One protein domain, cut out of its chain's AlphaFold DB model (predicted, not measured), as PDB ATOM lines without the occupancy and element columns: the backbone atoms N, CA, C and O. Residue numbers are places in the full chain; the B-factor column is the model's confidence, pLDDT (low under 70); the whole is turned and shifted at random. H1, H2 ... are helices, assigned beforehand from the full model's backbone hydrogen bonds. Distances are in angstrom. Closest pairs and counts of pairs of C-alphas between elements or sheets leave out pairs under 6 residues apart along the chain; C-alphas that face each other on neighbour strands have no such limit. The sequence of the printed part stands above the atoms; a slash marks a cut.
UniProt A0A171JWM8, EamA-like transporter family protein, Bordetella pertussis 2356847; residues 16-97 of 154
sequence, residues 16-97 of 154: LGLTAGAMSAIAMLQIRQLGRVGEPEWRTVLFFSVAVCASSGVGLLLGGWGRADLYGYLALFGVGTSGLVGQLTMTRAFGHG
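What this domain is: This is residues 16 to 97 of the 154 residues of the protein "EamA-like transporter family protein" of Bordetella pertussis 2356847 (UniProt A0A171JWM8). The long helix H3 and the helix H2 form an open V: they meet where H2 begins and H3 ends and spread apart toward residues 64 to 69, which bridge the open ends. The third helix, H1, joins the same corner with its last residues and splays away, its residues 16 to 27 sticking out free. The printed part has 82 residues with three named helices, H1, H2 and H3 along the chain, and no named strand; the class is all helix. It is loose, with a radius of gyration of the C-alphas of 15.3 A, and elongated, spanning 44 by 28 by 18 A.

Where its parts are: H3, residues 70 to 96, is the longest helix at 39.2 A, from C-alpha 70 at (214.248, 183.082, 269.643) to C-alpha 96 at (177.632, 170.399, 275.242). H2, residues 41 to 63, measures 32.2 A. H1, residues 16 to 36, measures 30.1 A and begins with C-alpha 16 at (192.761, 172.074, 246.514).

How they stand to each other: H3 touches H2 with residues 87 to 95 alone, and H2 touches H3 with residues 41 to 45 alone; the closest C-alphas, of Val 45 and Leu 88, are 6.4 A apart. These two form a helical hairpin, running opposite ways at a tilt of 35.4 degrees, only just steep. H3 touches H1 with residues 94 to 95 alone, and H1 touches H3 with residues 32 to 36 alone; the closest C-alphas, of Gly 35 and Gly 95, are 5.4 A apart. H1 and H3 run the same way at a steep tilt of 51 degrees. H1 and H2 are close but not clearly touching, the closest C-alphas being those of Gly 35 and Glu 41 at 7.2 A. In H1, H2 and H3 every O i to N i+4 pair is within hydrogen-bond range.

The domain as a whole: The two C-alphas farthest apart, of Val 37 and Asp 69, are 44.3 A apart. The printed part has no cut; the link from H1 to H2 is tight and that from H2 to H3 short. Mean pLDDT of the printed part is 73.4, with residue 25 and residues 28 to 45, 66 to 68 and 90 to 97 under 70.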
ATOM      1  N   LEU A  16     192.172 172.481 245.237       82.12
ATOM      2  CA  LEU A  16     192.761 172.074 246.514       82.12
ATOM      3  C   LEU A  16     192.066 172.753 247.703       82.12
ATOM      4  O   LEU A  16     191.752 172.088 248.686       82.12
ATOM      5  N   GLY A  17     191.742 174.045 247.607       80.31
ATOM      6  CA  GLY A  17     190.964 174.746 248.631       80.31
ATOM      7  C   GLY A  17     189.548 174.181 248.794       80.31
ATOM      8  O   GLY A  17     189.078 173.989 249.916       80.31
ATOM      9  N   LEU A  18     188.880 173.856 247.685       82.06
ATOM     10  CA  LEU A  18     187.515 173.320 247.684       82.06
ATOM     11  C   LEU A  18     187.473 171.904 248.274       82.06
ATOM     12  O   LEU A  18     186.642 171.610 249.134       82.06
ATOM     13  N   THR A  19     188.415 171.044 247.878       81.81
ATOM     14  CA  THR A  19     188.574 169.694 248.444       81.81
ATOM     15  C   THR A  19     188.963 169.729 249.920       81.81
ATOM     16  O   THR A  19     188.396 168.969 250.705       81.81
ATOM     17  N   ALA A  20     189.842 170.647 250.337       78.31
ATOM     18  CA  ALA A  20     190.170 170.853 251.746       78.31
ATOM     19  C   ALA A  20     188.947 171.308 252.560       78.31
ATOM     20  O   ALA A  20     188.702 170.790 253.650       78.31
ATOM     21  N   GLY A  21     188.134 172.218 252.015       74.88
ATOM     22  CA  GLY A  21     186.874 172.646 252.626       74.88
ATOM     23  C   GLY A  21     185.873 171.496 252.774       74.88
ATOM     24  O   GLY A  21     185.310 171.300 253.852       74.88
ATOM     25  N   ALA A  22     185.703 170.683 251.726       79.25
ATOM     26  CA  ALA A  22     184.845 169.499 251.758       79.25
ATOM     27  C   ALA A  22     185.324 168.466 252.794       79.25
ATOM     28  O   ALA A  22     184.525 167.966 253.587       79.25
ATOM     29  N   MET A  23     186.631 168.194 252.846       77.69
ATOM     30  CA  MET A  23     187.234 167.318 253.856       77.69
ATOM     31  C   MET A  23     187.044 167.862 255.276       77.69
ATOM     32  O   MET A  23     186.692 167.103 256.177       77.69
ATOM     33  N   SER A  24     187.210 169.172 255.482       70.50
ATOM     34  CA  SER A  24     186.987 169.816 256.782       70.50
ATOM     35  C   SER A  24     185.534 169.670 257.249       70.50
ATOM     36  O   SER A  24     185.288 169.325 258.406       70.50
ATOM     37  N   ALA A  25     184.568 169.836 256.340       69.19
ATOM     38  CA  ALA A  25     183.154 169.627 256.643       69.19
ATOM     39  C   ALA A  25     182.863 168.174 257.063       69.19
ATOM     40  O   ALA A  25     182.169 167.947 258.055       69.19
ATOM     41  N   ILE A  26     183.434 167.188 256.360       75.12
ATOM     42  CA  ILE A  26     183.310 165.764 256.716       75.12
ATOM     43  C   ILE A  26     183.932 165.492 258.094       75.12
ATOM     44  O   ILE A  26     183.307 164.837 258.929       75.12
ATOM     45  N   ALA A  27     185.113 166.047 258.372       71.88
ATOM     46  CA  ALA A  27     185.784 165.900 259.661       71.88
ATOM     47  C   ALA A  27     184.949 166.484 260.814       71.88
ATOM     48  O   ALA A  27     184.785 165.835 261.847       71.88
ATOM     49  N   MET A  28     184.343 167.665 260.631       65.56
ATOM     50  CA  MET A  28     183.438 168.252 261.629       65.56
ATOM     51  C   MET A  28     182.211 167.369 261.888       65.56
ATOM     52  O   MET A  28     181.784 167.225 263.036       65.56
ATOM     53  N   LEU A  29     181.651 166.743 260.847       67.88
ATOM     54  CA  LEU A  29     180.544 165.796 260.999       67.88
ATOM     55  C   LEU A  29     180.967 164.540 261.776       67.88
ATOM     56  O   LEU A  29     180.210 164.089 262.637       67.88
ATOM     57  N   GLN A  30     182.168 164.009 261.537       66.88
ATOM     58  CA  GLN A  30     182.714 162.865 262.278       66.88
ATOM     59  C   GLN A  30     183.013 163.192 263.742       66.88
ATOM     60  O   GLN A  30     182.592 162.440 264.617       66.88
ATOM     61  N   ILE A  31     183.655 164.330 264.029       63.66
ATOM     62  CA  ILE A  31     183.886 164.801 265.408       63.66
ATOM     63  C   ILE A  31     182.555 164.904 266.152       63.66
ATOM     64  O   ILE A  31     182.432 164.478 267.298       63.66
ATOM     65  N   ARG A  32     181.519 165.403 265.474       61.19
ATOM     66  CA  ARG A  32     180.176 165.505 266.039       61.19
ATOM     67  C   ARG A  32     179.517 164.144 266.277       61.19
ATOM     68  O   ARG A  32     178.789 163.995 267.257       61.19
ATOM     69  N   GLN A  33     179.736 163.160 265.404       61.88
ATOM     70  CA  GLN A  33     179.281 161.789 265.652       61.88
ATOM     71  C   GLN A  33     180.006 161.170 266.851       61.88
ATOM     72  O   GLN A  33     179.347 160.566 267.690       61.88
ATOM     73  N   LEU A  34     181.312 161.400 266.993       58.81
ATOM     74  CA  LEU A  34     182.099 160.944 268.142       58.81
ATOM     75  C   LEU A  34     181.621 161.582 269.458       58.81
ATOM     76  O   LEU A  34     181.431 160.883 270.449       58.81
ATOM     77  N   GLY A  35     181.334 162.889 269.444       57.75
ATOM     78  CA  GLY A  35     180.754 163.598 270.588       57.75
ATOM     79  C   GLY A  35     179.371 163.068 270.987       57.75
ATOM     80  O   GLY A  35     179.066 162.972 272.170       57.75
ATOM     81  N   ARG A  36     178.545 162.637 270.019       58.38
ATOM     82  CA  ARG A  36     177.236 162.002 270.284       58.38
ATOM     83  C   ARG A  36     177.332 160.623 270.934       58.38
ATOM     84  O   ARG A  36     176.375 160.210 271.580       58.38
ATOM     85  N   VAL A  37     178.448 159.922 270.751       62.06
ATOM     86  CA  VAL A  37     178.714 158.609 271.365       62.06
ATOM     87  C   VAL A  37     179.216 158.761 272.813       62.06
ATOM     88  O   VAL A  37     179.294 157.777 273.541       62.06
ATOM     89  N   GLY A  38     179.477 159.992 273.276       57.62
ATOM     90  CA  GLY A  38     179.846 160.281 274.665       57.62
ATOM     91  C   GLY A  38     181.313 159.997 274.999       57.62
ATOM     92  O   GLY A  38     181.659 159.861 276.170       57.62
ATOM     93  N   GLU A  39     182.183 159.902 273.987       57.09
ATOM     94  CA  GLU A  39     183.629 159.795 274.202       57.09
ATOM     95  C   GLU A  39     184.158 161.040 274.947       57.09
ATOM     96  O   GLU A  39     183.768 162.165 274.613       57.09
ATOM     97  N   PRO A  40     185.054 160.882 275.942       62.06
ATOM     98  CA  PRO A  40     185.606 162.008 276.686       62.06
ATOM     99  C   PRO A  40     186.291 163.010 275.751       62.06
ATOM    100  O   PRO A  40     187.264 162.676 275.077       62.06
ATOM    101  N   GLU A  41     185.839 164.263 275.773       57.81
ATOM    102  CA  GLU A  41     186.307 165.352 274.897       57.81
ATOM    103  C   GLU A  41     187.838 165.540 274.940       57.81
ATOM    104  O   GLU A  41     188.472 165.862 273.933       57.81
ATOM    105  N   TRP A  42     188.460 165.271 276.094       60.94
ATOM    106  CA  TRP A  42     189.916 165.303 276.262       60.94
ATOM    107  C   TRP A  42     190.648 164.282 275.375       60.94
ATOM    108  O   TRP A  42     191.726 164.583 274.867       60.94
ATOM    109  N   ARG A  43     190.067 163.095 275.129       66.62
ATOM    110  CA  ARG A  43     190.657 162.082 274.234       66.62
ATOM    111  C   ARG A  43     190.616 162.553 272.788       66.62
ATOM    112  O   ARG A  43     191.616 162.424 272.090       66.62
ATOM    113  N   THR A  44     189.506 163.141 272.345       68.06
ATOM    114  CA  THR A  44     189.379 163.669 270.979       68.06
ATOM    115  C   THR A  44     190.422 164.749 270.705       68.06
ATOM    116  O   THR A  44     191.107 164.692 269.685       68.06
ATOM    117  N   VAL A  45     190.610 165.687 271.640       69.25
ATOM    118  CA  VAL A  45     191.610 166.756 271.493       69.25
ATOM    119  C   VAL A  45     193.035 166.216 271.568       69.25
ATOM    120  O   VAL A  45     193.896 166.687 270.824       69.25
ATOM    121  N   LEU A  46     193.294 165.197 272.393       73.50
ATOM    122  CA  LEU A  46     194.588 164.517 272.435       73.50
ATOM    123  C   LEU A  46     194.919 163.867 271.083       73.50
ATOM    124  O   LEU A  46     195.983 164.131 270.531       73.50
ATOM    125  N   PHE A  47     194.008 163.069 270.514       72.50
ATOM    126  CA  PHE A  47     194.224 162.431 269.210       72.50
ATOM    127  C   PHE A  47     194.358 163.451 268.077       72.50
ATOM    128  O   PHE A  47     195.221 163.290 267.216       72.50
ATOM    129  N   PHE A  48     193.569 164.528 268.103       73.62
ATOM    130  CA  PHE A  48     193.711 165.629 267.152       73.62
ATOM    131  C   PHE A  48     195.080 166.308 267.284       73.62
ATOM    132  O   PHE A  48     195.765 166.509 266.286       73.62
ATOM    133  N   SER A  49     195.528 166.586 268.510       74.31
ATOM    134  CA  SER A  49     196.840 167.190 268.772       74.31
ATOM    135  C   SER A  49     197.984 166.283 268.318       74.31
ATOM    136  O   SER A  49     198.941 166.764 267.722       74.31
ATOM    137  N   VAL A  50     197.876 164.968 268.538       79.94
ATOM    138  CA  VAL A  50     198.851 163.981 268.049       79.94
ATOM    139  C   VAL A  50     198.873 163.952 266.523       79.94
ATOM    140  O   VAL A  50     199.954 163.983 265.939       79.94
ATOM    141  N   ALA A  51     197.709 163.951 265.868       79.94
ATOM    142  CA  ALA A  51     197.619 163.982 264.412       79.94
ATOM    143  C   ALA A  51     198.234 165.265 263.829       79.94
ATOM    144  O   ALA A  51     199.032 165.181 262.899       79.94
ATOM    145  N   VAL A  52     197.933 166.428 264.417       79.00
ATOM    146  CA  VAL A  52     198.520 167.723 264.031       79.00
ATOM    147  C   VAL A  52     200.032 167.731 264.249       79.00
ATOM    148  O   VAL A  52     200.773 168.231 263.405       79.00
ATOM    149  N   CYS A  53     200.516 167.161 265.354       82.50
ATOM    150  CA  CYS A  53     201.946 167.070 265.639       82.50
ATOM    151  C   CYS A  53     202.654 166.156 264.626       82.50
ATOM    152  O   CYS A  53     203.688 166.527 264.073       82.50
ATOM    153  N   ALA A  54     202.057 165.005 264.302       83.12
ATOM    154  CA  ALA A  54     202.576 164.078 263.303       83.12
ATOM    155  C   ALA A  54     202.596 164.701 261.897       83.12
ATOM    156  O   ALA A  54     203.625 164.656 261.224       83.12
ATOM    157  N   SER A  55     201.502 165.342 261.467       80.88
ATOM    158  CA  SER A  55     201.445 166.017 260.166       80.88
ATOM    159  C   SER A  55     202.422 167.189 260.085       80.88
ATOM    160  O   SER A  55     203.061 167.381 259.053       80.88
ATOM    161  N   SER A  56     202.591 167.944 261.177       78.75
ATOM    162  CA  SER A  56     203.577 169.030 261.257       78.75
ATOM    163  C   SER A  56     205.010 168.498 261.200       78.75
ATOM    164  O   SER A  56     205.852 169.091 260.534       78.75
ATOM    165  N   GLY A  57     205.285 167.353 261.835       81.38
ATOM    166  CA  GLY A  57     206.575 166.666 261.754       81.38
ATOM    167  C   GLY A  57     206.909 166.210 260.332       81.38
ATOM    168  O   GLY A  57     208.011 166.461 259.854       81.38
ATOM    169  N   VAL A  58     205.943 165.627 259.613       83.38
ATOM    170  CA  VAL A  58     206.100 165.296 258.184       83.38
ATOM    171  C   VAL A  58     206.331 166.560 257.349       83.38
ATOM    172  O   VAL A  58     207.210 166.576 256.490       83.38
ATOM    173  N   GLY A  59     205.603 167.644 257.631       78.44
ATOM    174  CA  GLY A  59     205.804 168.941 256.981       78.44
ATOM    175  C   GLY A  59     207.209 169.511 257.194       78.44
ATOM    176  O   GLY A  59     207.824 169.985 256.242       78.44
ATOM    177  N   LEU A  60     207.757 169.399 258.406       81.19
ATOM    178  CA  LEU A  60     209.134 169.793 258.726       81.19
ATOM    179  C   LEU A  60     210.178 168.927 258.008       81.19
ATOM    180  O   LEU A  60     211.212 169.447 257.594       81.19
ATOM    181  N   LEU A  61     209.914 167.629 257.835       79.81
ATOM    182  CA  LEU A  61     210.801 166.728 257.090       79.81
ATOM    183  C   LEU A  61     210.856 167.075 255.595       79.81
ATOM    184  O   LEU A  61     211.920 166.971 254.991       79.81
ATOM    185  N   LEU A  62     209.733 167.499 255.006       82.50
ATOM    186  CA  LEU A  62     209.652 167.874 253.590       82.50
ATOM    187  C   LEU A  62     210.110 169.317 253.320       82.50
ATOM    188  O   LEU A  62     210.714 169.582 252.286       82.50
ATOM    189  N   GLY A  63     209.805 170.250 254.229       73.62
ATOM    190  CA  GLY A  63     210.070 171.686 254.075       73.62
ATOM    191  C   GLY A  63     211.393 172.171 254.673       73.62
ATOM    192  O   GLY A  63     211.814 173.291 254.387       73.62
ATOM    193  N   GLY A  64     212.059 171.344 255.482       74.25
ATOM    194  CA  GLY A  64     213.278 171.709 256.197       74.25
ATOM    195  C   GLY A  64     213.026 172.617 257.406       74.25
ATOM    196  O   GLY A  64     211.965 173.218 257.579       74.25
ATOM    197  N   TRP A  65     214.028 172.716 258.281       73.12
ATOM    198  CA  TRP A  65     213.969 173.599 259.444       73.12
ATOM    199  C   TRP A  65     214.335 175.027 259.034       73.12
ATOM    200  O   TRP A  65     215.472 175.307 258.652       73.12
ATOM    201  N   GLY A  66     213.369 175.940 259.121       68.75
ATOM    202  CA  GLY A  66     213.616 177.366 258.934       68.75
ATOM    203  C   GLY A  66     214.488 177.944 260.056       68.75
ATOM    204  O   GLY A  66     214.417 177.509 261.206       68.75
ATOM    205  N   ARG A  67     215.293 178.967 259.746       69.56
ATOM    206  CA  ARG A  67     216.011 179.763 260.759       69.56
ATOM    207  C   ARG A  67     215.021 180.690 261.465       69.56
ATOM    208  O   ARG A  67     214.890 181.851 261.095       69.56
ATOM    209  N   ALA A  68     214.306 180.165 262.453       69.56
ATOM    210  CA  ALA A  68     213.531 180.986 263.371       69.56
ATOM    211  C   ALA A  68     214.457 181.550 264.461       69.56
ATOM    212  O   ALA A  68     215.274 180.827 265.029       69.56
ATOM    213  N   ASP A  69     214.348 182.850 264.723       81.12
ATOM    214  CA  ASP A  69     214.994 183.493 265.867       81.12
ATOM    215  C   ASP A  69     214.254 183.132 267.171       81.12
ATOM    216  O   ASP A  69     213.119 182.645 267.133       81.12
ATOM    217  N   LEU A  70     214.851 183.390 268.338       82.12
ATOM    218  CA  LEU A  70     214.248 183.082 269.643       82.12
ATOM    219  C   LEU A  70     212.864 183.736 269.806       82.12
ATOM    220  O   LEU A  70     211.934 183.112 270.317       82.12
ATOM    221  N   TYR A  71     212.697 184.956 269.285       82.69
ATOM    222  CA  TYR A  71     211.403 185.639 269.210       82.69
ATOM    223  C   TYR A  71     210.380 184.893 268.344       82.69
ATOM    224  O   TYR A  71     209.206 184.820 268.706       82.69
ATOM    225  N   GLY A  72     210.816 184.301 267.230       80.31
ATOM    226  CA  GLY A  72     209.962 183.495 266.358       80.31
ATOM    227  C   GLY A  72     209.463 182.231 267.055       80.31
ATOM    228  O   GLY A  72     208.279 181.913 266.969       80.31
ATOM    229  N   TYR A  73     210.329 181.554 267.815       82.31
ATOM    230  CA  TYR A  73     209.931 180.396 268.621       82.31
ATOM    231  C   TYR A  73     208.962 180.767 269.748       82.31
ATOM    232  O   TYR A  73     207.990 180.046 269.976       82.31
ATOM    233  N   LEU A  74     209.181 181.901 270.422       86.69
ATOM    234  CA  LEU A  74     208.285 182.377 271.478       86.69
ATOM    235  C   LEU A  74     206.898 182.734 270.921       86.69
ATOM    236  O   LEU A  74     205.877 182.373 271.509       86.69
ATOM    237  N   ALA A  75     206.854 183.382 269.752       82.75
ATOM    238  CA  ALA A  75     205.611 183.667 269.043       82.75
ATOM    239  C   ALA A  75     204.894 182.375 268.613       82.75
ATOM    240  O   ALA A  75     203.689 182.247 268.834       82.75
ATOM    241  N   LEU A  76     205.624 181.386 268.080       82.75
ATOM    242  CA  LEU A  76     205.063 180.074 267.732       82.75
ATOM    243  C   LEU A  76     204.465 179.368 268.950       82.75
ATOM    244  O   LEU A  76     203.389 178.781 268.856       82.75
ATOM    245  N   PHE A  77     205.138 179.444 270.098       84.56
ATOM    246  CA  PHE A  77     204.639 178.871 271.341       84.56
ATOM    247  C   PHE A  77     203.348 179.563 271.808       84.56
ATOM    248  O   PHE A  77     202.385 178.890 272.184       84.56
ATOM    249  N   GLY A  78     203.277 180.894 271.722       85.44
ATOM    250  CA  GLY A  78     202.057 181.658 272.015       85.44
ATOM    251  C   GLY A  78     200.886 181.297 271.091       85.44
ATOM    252  O   GLY A  78     199.762 181.076 271.550       85.44
ATOM    253  N   VAL A  79     201.140 181.155 269.789       84.75
ATOM    254  CA  VAL A  79     200.125 180.722 268.814       84.75
ATOM    255  C   VAL A  79     199.694 179.275 269.069       84.75
ATOM    256  O   VAL A  79     198.503 178.978 269.060       84.75
ATOM    257  N   GLY A  80     200.632 178.373 269.360       81.50
ATOM    258  CA  GLY A  80     200.334 176.968 269.638       81.50
ATOM    259  C   GLY A  80     199.506 176.776 270.910       81.50
ATOM    260  O   GLY A  80     198.512 176.053 270.900       81.50
ATOM    261  N   THR A  81     199.865 177.462 271.998       83.25
ATOM    262  CA  THR A  81     199.132 177.388 273.273       83.25
ATOM    263  C   THR A  81     197.742 178.010 273.175       83.25
ATOM    264  O   THR A  81     196.768 177.383 273.591       83.25
ATOM    265  N   SER A  82     197.615 179.195 272.570       83.31
ATOM    266  CA  SER A  82     196.306 179.818 272.323       83.31
ATOM    267  C   SER A  82     195.435 178.968 271.393       83.31
ATOM    268  O   SER A  82     194.251 178.777 271.671       83.31
ATOM    269  N   GLY A  83     196.026 178.373 270.353       78.25
ATOM    270  CA  GLY A  83     195.366 177.426 269.457       78.25
ATOM    271  C   GLY A  83     194.871 176.171 270.176       78.25
ATOM    272  O   GLY A  83     193.732 175.760 269.963       78.25
ATOM    273  N   LEU A  84     195.675 175.597 271.077       76.12
ATOM    274  CA  LEU A  84     195.303 174.429 271.882       76.12
ATOM    275  C   LEU A  84     194.145 174.749 272.836       76.12
ATOM    276  O   LEU A  84     193.182 173.987 272.919       76.12
ATOM    277  N   VAL A  85     194.192 175.901 273.510       79.38
ATOM    278  CA  VAL A  85     193.090 176.376 274.361       79.38
ATOM    279  C   VAL A  85     191.828 176.618 273.527       79.38
ATOM    280  O   VAL A  85     190.738 176.196 273.919       79.38
ATOM    281  N   GLY A  86     191.963 177.228 272.348       76.00
ATOM    282  CA  GLY A  86     190.860 177.438 271.411       76.00
ATOM    283  C   GLY A  86     190.226 176.122 270.955       76.00
ATOM    284  O   GLY A  86     189.010 175.967 271.034       76.00
ATOM    285  N   GLN A  87     191.043 175.142 270.566       72.94
ATOM    286  CA  GLN A  87     190.615 173.794 270.174       72.94
ATOM    287  C   GLN A  87     189.884 173.052 271.302       72.94
ATOM    288  O   GLN A  87     188.817 172.480 271.068       72.94
ATOM    289  N   LEU A  88     190.402 173.097 272.534       71.69
ATOM    290  CA  LEU A  88     189.737 172.514 273.708       71.69
ATOM    291  C   LEU A  88     188.365 173.149 273.953       71.69
ATOM    292  O   LEU A  88     187.376 172.448 274.169       71.69
ATOM    293  N   THR A  89     188.300 174.480 273.897       73.19
ATOM    294  CA  THR A  89     187.067 175.237 274.146       73.19
ATOM    295  C   THR A  89     186.039 174.992 273.041       73.19
ATOM    296  O   THR A  89     184.863 174.789 273.330       73.19
ATOM    297  N   MET A  90     186.483 174.933 271.782       68.06
ATOM    298  CA  MET A  90     185.648 174.597 270.629       68.06
ATOM    299  C   MET A  90     185.080 173.182 270.763       68.06
ATOM    300  O   MET A  90     183.871 173.001 270.644       68.06
ATOM    301  N   THR A  91     185.915 172.191 271.087       68.19
ATOM    302  CA  THR A  91     185.473 170.798 271.261       68.19
ATOM    303  C   THR A  91     184.434 170.676 272.378       68.19
ATOM    304  O   THR A  91     183.381 170.076 272.163       68.19
ATOM    305  N   ARG A  92     184.658 171.346 273.518       65.62
ATOM    306  CA  ARG A  92     183.673 171.468 274.610       65.62
ATOM    307  C   ARG A  92     182.361 172.106 274.151       65.62
ATOM    308  O   ARG A  92     181.279 171.602 274.445       65.62
ATOM    309  N   ALA A  93     182.436 173.202 273.396       63.28
ATOM    310  CA  ALA A  93     181.260 173.909 272.894       63.28
ATOM    311  C   ALA A  93     180.445 173.082 271.883       63.28
ATOM    312  O   ALA A  93     179.223 173.231 271.812       63.28
ATOM    313  N   PHE A  94     181.088 172.206 271.104       63.25
ATOM    314  CA  PHE A  94     180.399 171.267 270.213       63.25
ATOM    315  C   PHE A  94     179.831 170.041 270.941       63.25
ATOM    316  O   PHE A  94     178.816 169.513 270.486       63.25
ATOM    317  N   GLY A  95     180.451 169.602 272.043       60.88
ATOM    318  CA  GLY A  95     179.979 168.479 272.860       60.88
ATOM    319  C   GLY A  95     178.743 168.810 273.701       60.88
ATOM    320  O   GLY A  95     177.804 168.019 273.745       60.88
ATOM    321  N   HIS A  96     178.702 169.997 274.315       57.97
ATOM    322  CA  HIS A  96     177.632 170.399 275.242       57.97
ATOM    323  C   HIS A  96     176.575 171.349 274.641       57.97
ATOM    324  O   HIS A  96     175.491 171.507 275.202       57.97
ATOM    325  N   GLY A  97     176.875 172.020 273.523       58.75
ATOM    326  CA  GLY A  97     176.030 173.068 272.944       58.75
ATOM    327  C   GLY A  97     175.185 172.623 271.747       58.75
ATOM    328  O   GLY A  97     175.420 171.595 271.110       58.75
TER     329      GLY A  97